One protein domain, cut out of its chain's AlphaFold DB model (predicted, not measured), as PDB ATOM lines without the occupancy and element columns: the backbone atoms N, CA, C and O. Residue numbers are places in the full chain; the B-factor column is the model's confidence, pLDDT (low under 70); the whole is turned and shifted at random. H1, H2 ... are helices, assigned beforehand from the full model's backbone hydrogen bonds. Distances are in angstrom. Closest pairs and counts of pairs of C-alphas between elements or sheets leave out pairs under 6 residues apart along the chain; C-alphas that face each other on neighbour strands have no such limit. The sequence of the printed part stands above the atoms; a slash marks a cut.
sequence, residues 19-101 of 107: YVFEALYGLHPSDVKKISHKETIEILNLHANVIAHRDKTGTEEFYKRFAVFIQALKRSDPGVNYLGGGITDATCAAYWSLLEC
ATOM      1  N   TYR A  19      11.750  -3.836 -25.373       82.94
ATOM      2  CA  TYR A  19      11.561  -3.754 -23.922       82.94
ATOM      3  C   TYR A  19      12.688  -2.972 -23.255       82.94
ATOM      4  O   TYR A  19      12.437  -2.120 -22.403       82.94
ATOM      5  N   VAL A  20      13.935  -3.198 -23.677       85.25
ATOM      6  CA  VAL A  20      15.082  -2.416 -23.188       85.25
ATOM      7  C   VAL A  20      14.954  -0.952 -23.604       85.25
ATOM      8  O   VAL A  20      15.310  -0.055 -22.839       85.25
ATOM      9  N   PHE A  21      14.444  -0.690 -24.810       86.88
ATOM     10  CA  PHE A  21      14.184   0.675 -25.254       86.88
ATOM     11  C   PHE A  21      13.096   1.343 -24.405       86.88
ATOM     12  O   PHE A  21      13.309   2.444 -23.899       86.88
ATOM     13  N   GLU A  22      11.958   0.677 -24.202       89.12
ATOM     14  CA  GLU A  22      10.866   1.227 -23.396       89.12
ATOM     15  C   GLU A  22      11.296   1.459 -21.941       89.12
ATOM     16  O   GLU A  22      10.938   2.481 -21.365       89.12
ATOM     17  N   ALA A  23      12.147   0.602 -21.369       87.50
ATOM     18  CA  ALA A  23      12.709   0.823 -20.036       87.50
ATOM     19  C   ALA A  23      13.561   2.107 -19.945       87.50
ATOM     20  O   ALA A  23      13.550   2.786 -18.920       87.50
ATOM     21  N   LEU A  24      14.287   2.463 -21.011       88.62
ATOM     22  CA  LEU A  24      15.136   3.659 -21.044       88.62
ATOM     23  C   LEU A  24      14.374   4.937 -21.389       88.62
ATOM     24  O   LEU A  24      14.682   5.995 -20.846       88.62
ATOM     25  N   TYR A  25      13.406   4.859 -22.298       88.94
ATOM     26  CA  TYR A  25      12.736   6.031 -22.865       88.94
ATOM     27  C   TYR A  25      11.278   6.179 -22.410       88.94
ATOM     28  O   TYR A  25      10.648   7.180 -22.725       88.94
ATOM     29  N   GLY A  26      10.711   5.206 -21.695       90.75
ATOM     30  CA  GLY A  26       9.320   5.205 -21.221       90.75
ATOM     31  C   GLY A  26       8.257   4.950 -22.301       90.75
ATOM     32  O   GLY A  26       7.074   4.815 -21.980       90.75
ATOM     33  N   LEU A  27       8.653   4.881 -23.576       90.56
ATOM     34  CA  LEU A  27       7.775   4.690 -24.732       90.56
ATOM     35  C   LEU A  27       8.325   3.628 -25.680       90.56
ATOM     36  O   LEU A  27       9.538   3.477 -25.829       90.56
ATOM     37  N   HIS A  28       7.420   2.958 -26.392       88.44
ATOM     38  CA  HIS A  28       7.786   2.057 -27.475       88.44
ATOM     39  C   HIS A  28       8.451   2.840 -28.633       88.44
ATOM     40  O   HIS A  28       8.003   3.950 -28.950       88.44
ATOM     41  N   PRO A  29       9.461   2.279 -29.334       85.88
ATOM     42  CA  PRO A  29      10.143   2.961 -30.440       85.88
ATOM     43  C   PRO A  29       9.201   3.547 -31.504       85.88
ATOM     44  O   PRO A  29       9.433   4.643 -32.012       85.88
ATOM     45  N   SER A  30       8.119   2.835 -31.837       86.00
ATOM     46  CA  SER A  30       7.125   3.288 -32.823       86.00
ATOM     47  C   SER A  30       6.362   4.542 -32.398       86.00
ATOM     48  O   SER A  30       5.927   5.295 -33.266       86.00
ATOM     49  N   ASP A  31       6.187   4.774 -31.096       86.44
ATOM     50  CA  ASP A  31       5.522   5.977 -30.590       86.44
ATOM     51  C   ASP A  31       6.495   7.147 -30.526       86.44
ATOM     52  O   ASP A  31       6.140   8.251 -30.930       86.44
ATOM     53  N   VAL A  32       7.758   6.894 -30.162       85.56
ATOM     54  CA  VAL A  32       8.816   7.915 -30.214       85.56
ATOM     55  C   VAL A  32       9.001   8.465 -31.630       85.56
ATOM     56  O   VAL A  32       9.168   9.669 -31.796       85.56
ATOM     57  N   LYS A  33       8.888   7.624 -32.669       84.88
ATOM     58  CA  LYS A  33       8.961   8.061 -34.079       84.88
ATOM     59  C   LYS A  33       7.862   9.047 -34.492       84.88
ATOM     60  O   LYS A  33       8.045   9.760 -35.472       84.88
ATOM     61  N   LYS A  34       6.728   9.073 -33.787       84.06
ATOM     62  CA  LYS A  34       5.610   9.990 -34.069       84.06
ATOM     63  C   LYS A  34       5.798  11.354 -33.403       84.06
ATOM     64  O   LYS A  34       5.111  12.301 -33.768       84.06
ATOM     65  N   ILE A  35       6.708  11.455 -32.434       84.06
ATOM     66  CA  ILE A  35       6.961  12.686 -31.686       84.06
ATOM     67  C   ILE A  35       7.717  13.661 -32.584       84.06
ATOM     68  O   ILE A  35       8.843  13.401 -33.009       84.06
ATOM     69  N   SER A  36       7.105  14.814 -32.830       80.00
ATOM     70  CA  SER A  36       7.724  15.915 -33.575       80.00
ATOM     71  C   SER A  36       8.372  16.965 -32.661       80.00
ATOM     72  O   SER A  36       9.210  17.749 -33.106       80.00
ATOM     73  N   HIS A  37       8.017  16.963 -31.373       82.12
ATOM     74  CA  HIS A  37       8.446  17.955 -30.391       82.12
ATOM     75  C   HIS A  37       9.818  17.615 -29.813       82.12
ATOM     76  O   HIS A  37      10.023  16.571 -29.185       82.12
ATOM     77  N   LYS A  38      10.778  18.519 -30.015       86.62
ATOM     78  CA  LYS A  38      12.167  18.329 -29.589       86.62
ATOM     79  C   LYS A  38      12.278  18.243 -28.065       86.62
ATOM     80  O   LYS A  38      13.060  17.445 -27.558       86.62
ATOM     81  N   GLU A  39      11.476  19.022 -27.356       89.38
ATOM     82  CA  GLU A  39      11.425  19.106 -25.899       89.38
ATOM     83  C   GLU A  39      11.064  17.751 -25.286       89.38
ATOM     84  O   GLU A  39      11.704  17.292 -24.341       89.38
ATOM     85  N   THR A  40      10.089  17.054 -25.873       90.69
ATOM     86  CA  THR A  40       9.715  15.701 -25.452       90.69
ATOM     87  C   THR A  40      10.882  14.743 -25.623       90.69
ATOM     88  O   THR A  40      11.231  14.043 -24.678       90.69
ATOM     89  N   ILE A  41      11.527  14.754 -26.795       90.12
ATOM     90  CA  ILE A  41      12.701  13.920 -27.068       90.12
ATOM     91  C   ILE A  41      13.797  14.192 -26.031       90.12
ATOM     92  O   ILE A  41      14.318  13.249 -25.441       90.12
ATOM     93  N   GLU A  42      14.109  15.457 -25.738       92.00
ATOM     94  CA  GLU A  42      15.095  15.844 -24.721       92.00
ATOM     95  C   GLU A  42      14.782  15.279 -23.327       92.00
ATOM     96  O   GLU A  42      15.703  14.799 -22.662       92.00
ATOM     97  N   ILE A  43      13.511  15.225 -22.915       93.75
ATOM     98  CA  ILE A  43      13.112  14.592 -21.648       93.75
ATOM     99  C   ILE A  43      13.308  13.073 -21.660       93.75
ATOM    100  O   ILE A  43      13.844  12.528 -20.692       93.75
ATOM    101  N   LEU A  44      12.943  12.376 -22.743       93.81
ATOM    102  CA  LEU A  44      13.170  10.923 -22.820       93.81
ATOM    103  C   LEU A  44      14.672  10.601 -22.732       93.81
ATOM    104  O   LEU A  44      15.091   9.648 -22.080       93.81
ATOM    105  N   ASN A  45      15.500  11.452 -23.338       91.19
ATOM    106  CA  ASN A  45      16.956  11.322 -23.291       91.19
ATOM    107  C   ASN A  45      17.536  11.617 -21.926       91.19
ATOM    108  O   ASN A  45      18.511  10.984 -21.529       91.19
ATOM    109  N   LEU A  46      16.967  12.593 -21.223       93.50
ATOM    110  CA  LEU A  46      17.363  12.897 -19.865       93.50
ATOM    111  C   LEU A  46      17.181  11.664 -18.975       93.50
ATOM    112  O   LEU A  46      18.119  11.292 -18.280       93.50
ATOM    113  N   HIS A  47      16.034  10.991 -19.055       94.94
ATOM    114  CA  HIS A  47      15.791   9.763 -18.299       94.94
ATOM    115  C   HIS A  47      16.755   8.633 -18.681       94.94
ATOM    116  O   HIS A  47      17.390   8.048 -17.804       94.94
ATOM    117  N   ALA A  48      16.960   8.395 -19.980       91.94
ATOM    118  CA  ALA A  48      17.933   7.407 -20.447       91.94
ATOM    119  C   ALA A  48      19.362   7.711 -19.953       91.94
ATOM    120  O   ALA A  48      20.095   6.794 -19.582       91.94
ATOM    121  N   ASN A  49      19.757   8.990 -19.912       91.69
ATOM    122  CA  ASN A  49      21.052   9.420 -19.381       91.69
ATOM    123  C   ASN A  49      21.156   9.218 -17.868       91.69
ATOM    124  O   ASN A  49      22.213   8.798 -17.409       91.69
ATOM    125  N   VAL A  50      20.090   9.500 -17.111       92.06
ATOM    126  CA  VAL A  50      20.049   9.272 -15.659       92.06
ATOM    127  C   VAL A  50      20.198   7.779 -15.349       92.06
ATOM    128  O   VAL A  50      21.036   7.426 -14.528       92.06
ATOM    129  N   ILE A  51      19.486   6.898 -16.064       90.12
ATOM    130  CA  ILE A  51      19.622   5.436 -15.906       90.12
ATOM    131  C   ILE A  51      21.025   4.950 -16.289       90.12
ATOM    132  O   ILE A  51      21.578   4.060 -15.647       90.12
ATOM    133  N   ALA A  52      21.604   5.497 -17.360       88.94
ATOM    134  CA  ALA A  52      22.911   5.071 -17.855       88.94
ATOM    135  C   ALA A  52      24.099   5.696 -17.096       88.94
ATOM    136  O   ALA A  52      25.252   5.374 -17.410       88.94
ATOM    137  N   HIS A  53      23.850   6.604 -16.146       89.44
ATOM    138  CA  HIS A  53      24.902   7.296 -15.414       89.44
ATOM    139  C   HIS A  53      25.621   6.316 -14.476       89.44
ATOM    140  O   HIS A  53      24.994   5.626 -13.682       89.44
ATOM    141  N   ARG A  54      26.955   6.241 -14.561       88.38
ATOM    142  CA  ARG A  54      27.742   5.260 -13.789       88.38
ATOM    143  C   ARG A  54      28.016   5.698 -12.354       88.38
ATOM    144  O   ARG A  54      28.062   4.860 -11.466       88.38
ATOM    145  N   ASP A  55      28.189   7.001 -12.154       88.88
ATOM    146  CA  ASP A  55      28.704   7.548 -10.890       88.88
ATOM    147  C   ASP A  55      27.630   8.207 -10.013       88.88
ATOM    148  O   ASP A  55      27.939   8.706  -8.936       88.88
ATOM    149  N   LYS A  56      26.385   8.291 -10.495       90.00
ATOM    150  CA  LYS A  56      25.296   9.006  -9.821       90.00
ATOM    151  C   LYS A  56      24.006   8.230  -9.980       90.00
ATOM    152  O   LYS A  56      23.684   7.806 -11.086       90.00
ATOM    153  N   THR A  57      23.258   8.128  -8.893       91.19
ATOM    154  CA  THR A  57      21.941   7.499  -8.876       91.19
ATOM    155  C   THR A  57      20.872   8.557  -9.112       91.19
ATOM    156  O   THR A  57      20.937   9.657  -8.559       91.19
ATOM    157  N   GLY A  58      19.902   8.249  -9.974       91.38
ATOM    158  CA  GLY A  58      18.725   9.092 -10.153       91.38
ATOM    159  C   GLY A  58      17.841   9.097  -8.906       91.38
ATOM    160  O   GLY A  58      17.684   8.056  -8.276       91.38
ATOM    161  N   THR A  59      17.239  10.234  -8.562       94.44
ATOM    162  CA  THR A  59      16.342  10.296  -7.395       94.44
ATOM    163  C   THR A  59      15.037   9.539  -7.657       94.44
ATOM    164  O   THR A  59      14.512   9.529  -8.775       94.44
ATOM    165  N   GLU A  60      14.438   8.966  -6.608       94.19
ATOM    166  CA  GLU A  60      13.081   8.408  -6.710       94.19
ATOM    167  C   GLU A  60      12.063   9.439  -7.211       94.19
ATOM    168  O   GLU A  60      11.118   9.100  -7.926       94.19
ATOM    169  N   GLU A  61      12.231  10.700  -6.812       95.25
ATOM    170  CA  GLU A  61      11.336  11.779  -7.206       95.25
ATOM    171  C   GLU A  61      11.397  12.038  -8.713       95.25
ATOM    172  O   GLU A  61      10.349  12.151  -9.356       95.25
ATOM    173  N   PHE A  62      12.600  12.054  -9.290       95.69
ATOM    174  CA  PHE A  62      12.789  12.187 -10.728       95.69
ATOM    175  C   PHE A  62      12.084  11.055 -11.481       95.69
ATOM    176  O   PHE A  62      11.313  11.326 -12.405       95.69
ATOM    177  N   TYR A  63      12.263   9.801 -11.052       95.38
ATOM    178  CA  TYR A  63      11.600   8.656 -11.687       95.38
ATOM    179  C   TYR A  63      10.072   8.717 -11.564       95.38
ATOM    180  O   TYR A  63       9.365   8.453 -12.540       95.38
ATOM    181  N   LYS A  64       9.535   9.128 -10.405       95.75
ATOM    182  CA  LYS A  64       8.085   9.311 -10.206       95.75
ATOM    183  C   LYS A  64       7.528  10.404 -11.119       95.75
ATOM    184  O   LYS A  64       6.532  10.171 -11.804       95.75
ATOM    185  N   ARG A  65       8.176  11.572 -11.181       96.44
ATOM    186  CA  ARG A  65       7.754  12.677 -12.062       96.44
ATOM    187  C   ARG A  65       7.877  12.296 -13.542       96.44
ATOM    188  O   ARG A  65       6.987  12.631 -14.322       96.44
ATOM    189  N   PHE A  66       8.901  11.529 -13.925       96.56
ATOM    190  CA  PHE A  66       9.030  10.991 -15.285       96.56
ATOM    191  C   PHE A  66       7.892  10.031 -15.635       96.56
ATOM    192  O   PHE A  66       7.281  10.174 -16.692       96.56
ATOM    193  N   ALA A  67       7.533   9.111 -14.739       95.62
ATOM    194  CA  ALA A  67       6.399   8.216 -14.958       95.62
ATOM    195  C   ALA A  67       5.078   8.986 -15.142       95.62
ATOM    196  O   ALA A  67       4.298   8.657 -16.037       95.62
ATOM    197  N   VAL A  68       4.847  10.041 -14.348       96.12
ATOM    198  CA  VAL A  68       3.681  10.930 -14.505       96.12
ATOM    199  C   VAL A  68       3.694  11.617 -15.872       96.12
ATOM    200  O   VAL A  68       2.675  11.607 -16.564       96.12
ATOM    201  N   PHE A  69       4.844  12.148 -16.297       95.62
ATOM    202  CA  PHE A  69       5.000  12.756 -17.619       95.62
ATOM    203  C   PHE A  69       4.679  11.770 -18.749       95.62
ATOM    204  O   PHE A  69       3.877  12.088 -19.622       95.62
ATOM    205  N   ILE A  70       5.223  10.551 -18.708       95.31
ATOM    206  CA  ILE A  70       4.956   9.516 -19.719       95.31
ATOM    207  C   ILE A  70       3.474   9.134 -19.757       95.31
ATOM    208  O   ILE A  70       2.910   8.971 -20.839       95.31
ATOM    209  N   GLN A  71       2.818   9.001 -18.602       94.56
ATOM    210  CA  GLN A  71       1.387   8.692 -18.556       94.56
ATOM    211  C   GLN A  71       0.527   9.818 -19.137       94.56
ATOM    212  O   GLN A  71      -0.443   9.528 -19.839       94.56
ATOM    213  N   ALA A  72       0.871  11.080 -18.864       93.50
ATOM    214  CA  ALA A  72       0.192  12.229 -19.455       93.50
ATOM    215  C   ALA A  72       0.420  12.279 -20.975       93.50
ATOM    216  O   ALA A  72      -0.542  12.343 -21.738       93.50
ATOM    217  N   LEU A  73       1.670  12.099 -21.412       91.81
ATOM    218  CA  LEU A  73       2.055  12.085 -22.820       91.81
ATOM    219  C   LEU A  73       1.338  10.976 -23.610       91.81
ATOM    220  O   LEU A  73       0.815  11.245 -24.686       91.81
ATOM    221  N   LYS A  74       1.223   9.755 -23.062       90.88
ATOM    222  CA  LYS A  74       0.473   8.640 -23.685       90.88
ATOM    223  C   LYS A  74      -1.025   8.942 -23.872       90.88
ATOM    224  O   LYS A  74      -1.667   8.297 -24.695       90.88
ATOM    225  N   ARG A  75      -1.592   9.871 -23.092       89.25
ATOM    226  CA  ARG A  75      -2.995  10.320 -23.200       89.25
ATOM    227  C   ARG A  75      -3.155  11.568 -24.067       89.25
ATOM    228  O   ARG A  75      -4.278  11.888 -24.444       89.25
ATOM    229  N   SER A  76      -2.061  12.276 -24.333       85.94
ATOM    230  CA  SER A  76      -2.040  13.453 -25.194       85.94
ATOM    231  C   SER A  76      -2.040  13.065 -26.672       85.94
ATOM    232  O   SER A  76      -1.660  11.951 -27.036       85.94
ATOM    233  N   ASP A  77      -2.459  13.994 -27.526       80.50
ATOM    234  CA  ASP A  77      -2.317  13.835 -28.969       80.50
ATOM    235  C   ASP A  77      -0.848  14.095 -29.364       80.50
ATOM    236  O   ASP A  77      -0.359  15.209 -29.165       80.50
ATOM    237  N   PRO A  78      -0.126  13.112 -29.936       69.81
ATOM    238  CA  PRO A  78       1.283  13.267 -30.307       69.81
ATOM    239  C   PRO A  78       1.526  14.292 -31.429       69.81
ATOM    240  O   PRO A  78       2.674  14.684 -31.650       69.81
ATOM    241  N   GLY A  79       0.483  14.705 -32.158       68.88
ATOM    242  CA  GLY A  79       0.537  15.762 -33.168       68.88
ATOM    243  C   GLY A  79       0.300  17.170 -32.612       68.88
ATOM    244  O   GLY A  79       0.475  18.145 -33.345       68.88
ATOM    245  N   VAL A  80      -0.090  17.296 -31.339       75.19
ATOM    246  CA  VAL A  80      -0.365  18.580 -30.688       75.19
ATOM    247  C   VAL A  80       0.790  18.953 -29.768       75.19
ATOM    248  O   VAL A  80       1.163  18.208 -28.864       75.19
ATOM    249  N   ASN A  81       1.312  20.168 -29.950       81.69
ATOM    250  CA  ASN A  81       2.312  20.705 -29.038       81.69
ATOM    251  C   ASN A  81       1.674  21.024 -27.679       81.69
ATOM    252  O   ASN A  81       1.112  22.107 -27.491       81.69
ATOM    253  N   TYR A  82       1.801  20.101 -26.725       85.62
ATOM    254  CA  TYR A  82       1.254  20.247 -25.374       85.62
ATOM    255  C   TYR A  82       1.801  21.475 -24.628       85.62
ATOM    256  O   TYR A  82       1.129  22.010 -23.750       85.62
ATOM    257  N   LEU A  83       2.979  21.994 -25.003       84.88
ATOM    258  CA  LEU A  83       3.534  23.215 -24.404       84.88
ATOM    259  C   LEU A  83       2.742  24.476 -24.783       84.88
ATOM    260  O   LEU A  83       2.784  25.465 -24.054       84.88
ATOM    261  N   GLY A  84       1.991  24.444 -25.889       76.69
ATOM    262  CA  GLY A  84       1.109  25.542 -26.294       76.69
ATOM    263  C   GLY A  84      -0.177  25.638 -25.465       76.69
ATOM    264  O   GLY A  84      -0.784  26.704 -25.413       76.69
ATOM    265  N   GLY A  85      -0.579  24.552 -24.794       66.69
ATOM    266  CA  GLY A  85      -1.811  24.473 -23.999       66.69
ATOM    267  C   GLY A  85      -1.735  25.123 -22.613       66.69
ATOM    268  O   GLY A  85      -2.749  25.192 -21.919       66.69
ATOM    269  N   GLY A  86      -0.558  25.603 -22.194       68.81
ATOM    270  CA  GLY A  86      -0.338  26.162 -20.855       68.81
ATOM    271  C   GLY A  86      -0.422  25.120 -19.729       68.81
ATOM    272  O   GLY A  86      -0.498  23.921 -19.975       68.81
ATOM    273  N   ILE A  87      -0.406  25.571 -18.468       64.06
ATOM    274  CA  ILE A  87      -0.377  24.698 -17.268       64.06
ATOM    275  C   ILE A  87      -1.664  23.859 -17.115       64.06
ATOM    276  O   ILE A  87      -1.678  22.863 -16.399       64.06
ATOM    277  N   THR A  88      -2.748  24.221 -17.806       76.38
ATOM    278  CA  THR A  88      -3.981  23.419 -17.843       76.38
ATOM    279  C   THR A  88      -3.815  22.099 -18.594       76.38
ATOM    280  O   THR A  88      -4.599  21.177 -18.373       76.38
ATOM    281  N   ASP A  89      -2.801  21.986 -19.456       87.75
ATOM    282  CA  ASP A  89      -2.425  20.719 -20.067       87.75
ATOM    283  C   ASP A  89      -1.610  19.873 -19.073       87.75
ATOM    284  O   ASP A  89      -0.552  20.281 -18.586       87.75
ATOM    285  N   ALA A  90      -2.102  18.670 -18.772       90.56
ATOM    286  CA  ALA A  90      -1.474  17.778 -17.801       90.56
ATOM    287  C   ALA A  90      -0.057  17.337 -18.215       90.56
ATOM    288  O   ALA A  90       0.799  17.128 -17.354       90.56
ATOM    289  N   THR A  91       0.209  17.219 -19.518       92.88
ATOM    290  CA  THR A  91       1.531  16.869 -20.058       92.88
ATOM    291  C   THR A  91       2.491  18.044 -19.909       92.88
ATOM    292  O   THR A  91       3.634  17.849 -19.498       92.88
ATOM    293  N   CYS A  92       2.018  19.270 -20.152       92.19
ATOM    294  CA  CYS A  92       2.769  20.503 -19.913       92.19
ATOM    295  C   CYS A  92       3.119  20.678 -18.429       92.19
ATOM    296  O   CYS A  92       4.280  20.905 -18.089       92.19
ATOM    297  N   ALA A  93       2.148  20.502 -17.527       92.38
ATOM    298  CA  ALA A  93       2.387  20.579 -16.086       92.38
ATOM    299  C   ALA A  93       3.411  19.529 -15.613       92.38
ATOM    300  O   ALA A  93       4.341  19.853 -14.871       92.38
ATOM    301  N   ALA A  94       3.286  18.283 -16.085       93.62
ATOM    302  CA  ALA A  94       4.231  17.217 -15.760       93.62
ATOM    303  C   ALA A  94       5.638  17.480 -16.329       93.62
ATOM    304  O   ALA A  94       6.631  17.203 -15.657       93.62
ATOM    305  N   TYR A  95       5.727  18.059 -17.530       94.00
ATOM    306  CA  TYR A  95       6.988  18.465 -18.150       94.00
ATOM    307  C   TYR A  95       7.741  19.487 -17.289       94.00
ATOM    308  O   TYR A  95       8.907  19.268 -16.955       94.00
ATOM    309  N   TRP A  96       7.075  20.571 -16.878       93.19
ATOM    310  CA  TRP A  96       7.705  21.602 -16.047       93.19
ATOM    311  C   TRP A  96       8.099  21.067 -14.674       93.19
ATOM    312  O   TRP A  96       9.237  21.259 -14.249       93.19
ATOM    313  N   SER A  97       7.212  20.292 -14.040       93.25
ATOM    314  CA  SER A  97       7.515  19.632 -12.768       93.25
ATOM    315  C   SER A  97       8.773  18.762 -12.864       93.25
ATOM    316  O   SER A  97       9.613  18.766 -11.964       93.25
ATOM    317  N   LEU A  98       8.959  18.029 -13.959       93.56
ATOM    318  CA  LEU A  98      10.147  17.203 -14.145       93.56
ATOM    319  C   LEU A  98      11.429  18.029 -14.300       93.56
ATOM    320  O   LEU A  98      12.468  17.654 -13.752       93.56
ATOM    321  N   LEU A  99      11.371  19.153 -15.019       92.00
ATOM    322  CA  LEU A  99      12.531  20.028 -15.209       92.00
ATOM    323  C   LEU A  99      13.031  20.631 -13.894       92.00
ATOM    324  O   LEU A  99      14.249  20.683 -13.683       92.00
ATOM    325  N   GLU A 100      12.103  21.025 -13.022       91.38
ATOM    326  CA  GLU A 100      12.381  21.607 -11.704       91.38
ATOM    327  C   GLU A 100      12.881  20.580 -10.678       91.38
ATOM    328  O   GLU A 100      13.464  20.951  -9.663       91.38
ATOM    329  N   CYS A 101      12.679  19.285 -10.927       91.44
ATOM    330  CA  CYS A 101      13.080  18.240  -9.996       91.44
ATOM    331  C   CYS A 101      14.596  18.003  -9.990       91.44
ATOM    332  O   CYS A 101      15.290  18.066 -11.022       91.44
TER     333      CYS A 101
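This is residues 19 to 101 of the 107 residues of an uncharacterized protein of Choiromyces venosus 120613-1 (UniProt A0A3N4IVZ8). Two helices, H4 and H6, lie side by side and run opposite ways, and H3 sits slantwise beside H4, a little off from the pair. H1 packs steeply on H3, while the short H2 and H5 lie farther out, H5 at the corner before H6. The 83 printed residues, with six named helices in the order H1 to H6 and no named strand, are all helix by class. The whole is compact, with a radius of gyration of the C-alphas of 12.4 A and spans of 37 by 28 by 18 A.

Start at H1, residues 19 to 25, which touches H3, residues 38 to 52, with Leu 24 and Ala 48 the closest C-alphas at 4.7 A; the tilt is steep, 64 degrees, opposite ways. H2, residues 29 to 32, is close to H1 but not clearly touching it: the closest C-alphas, Phe 21 and Pro 29, are 7.0 A apart. H4, residues 60 to 75, is close to H3 but not clearly touching, with His 47 and Phe 66 the closest C-alphas at 7.5 A; their tilt of 38 degrees is only just steep. H6, residues 90 to 100, touches H4 at a shallow tilt of 24 degrees, opposite ways; look at Ala 72 and Thr 91, the closest C-alphas, 4.9 A apart. H5, residues 82 to 85, touches H6 only at the corner, the C-alphas of Leu 83 and Cys 92 closest at 5.3 A. In H1, H3, H4 and H6 every O i to N i+4 pair is within hydrogen-bond range; H2 and H5 are too short for one.

Find C-alpha 19 at (11.561, -3.754, -23.922), where H1 begins. H3 covers 20.7 A. H4 runs 23.1 A from C-alpha 60 at (13.081, 8.408, -6.710). H6 covers 15.6 A and ends at C-alpha 100, (12.381, 21.607, -11.704).

The C-alphas farthest apart, Asp 55 and Gly 85, are 37.3 A apart. The printed part has no cut and no long link. Confidence is low, under 70, at residues 78 to 79 and 85 to 87.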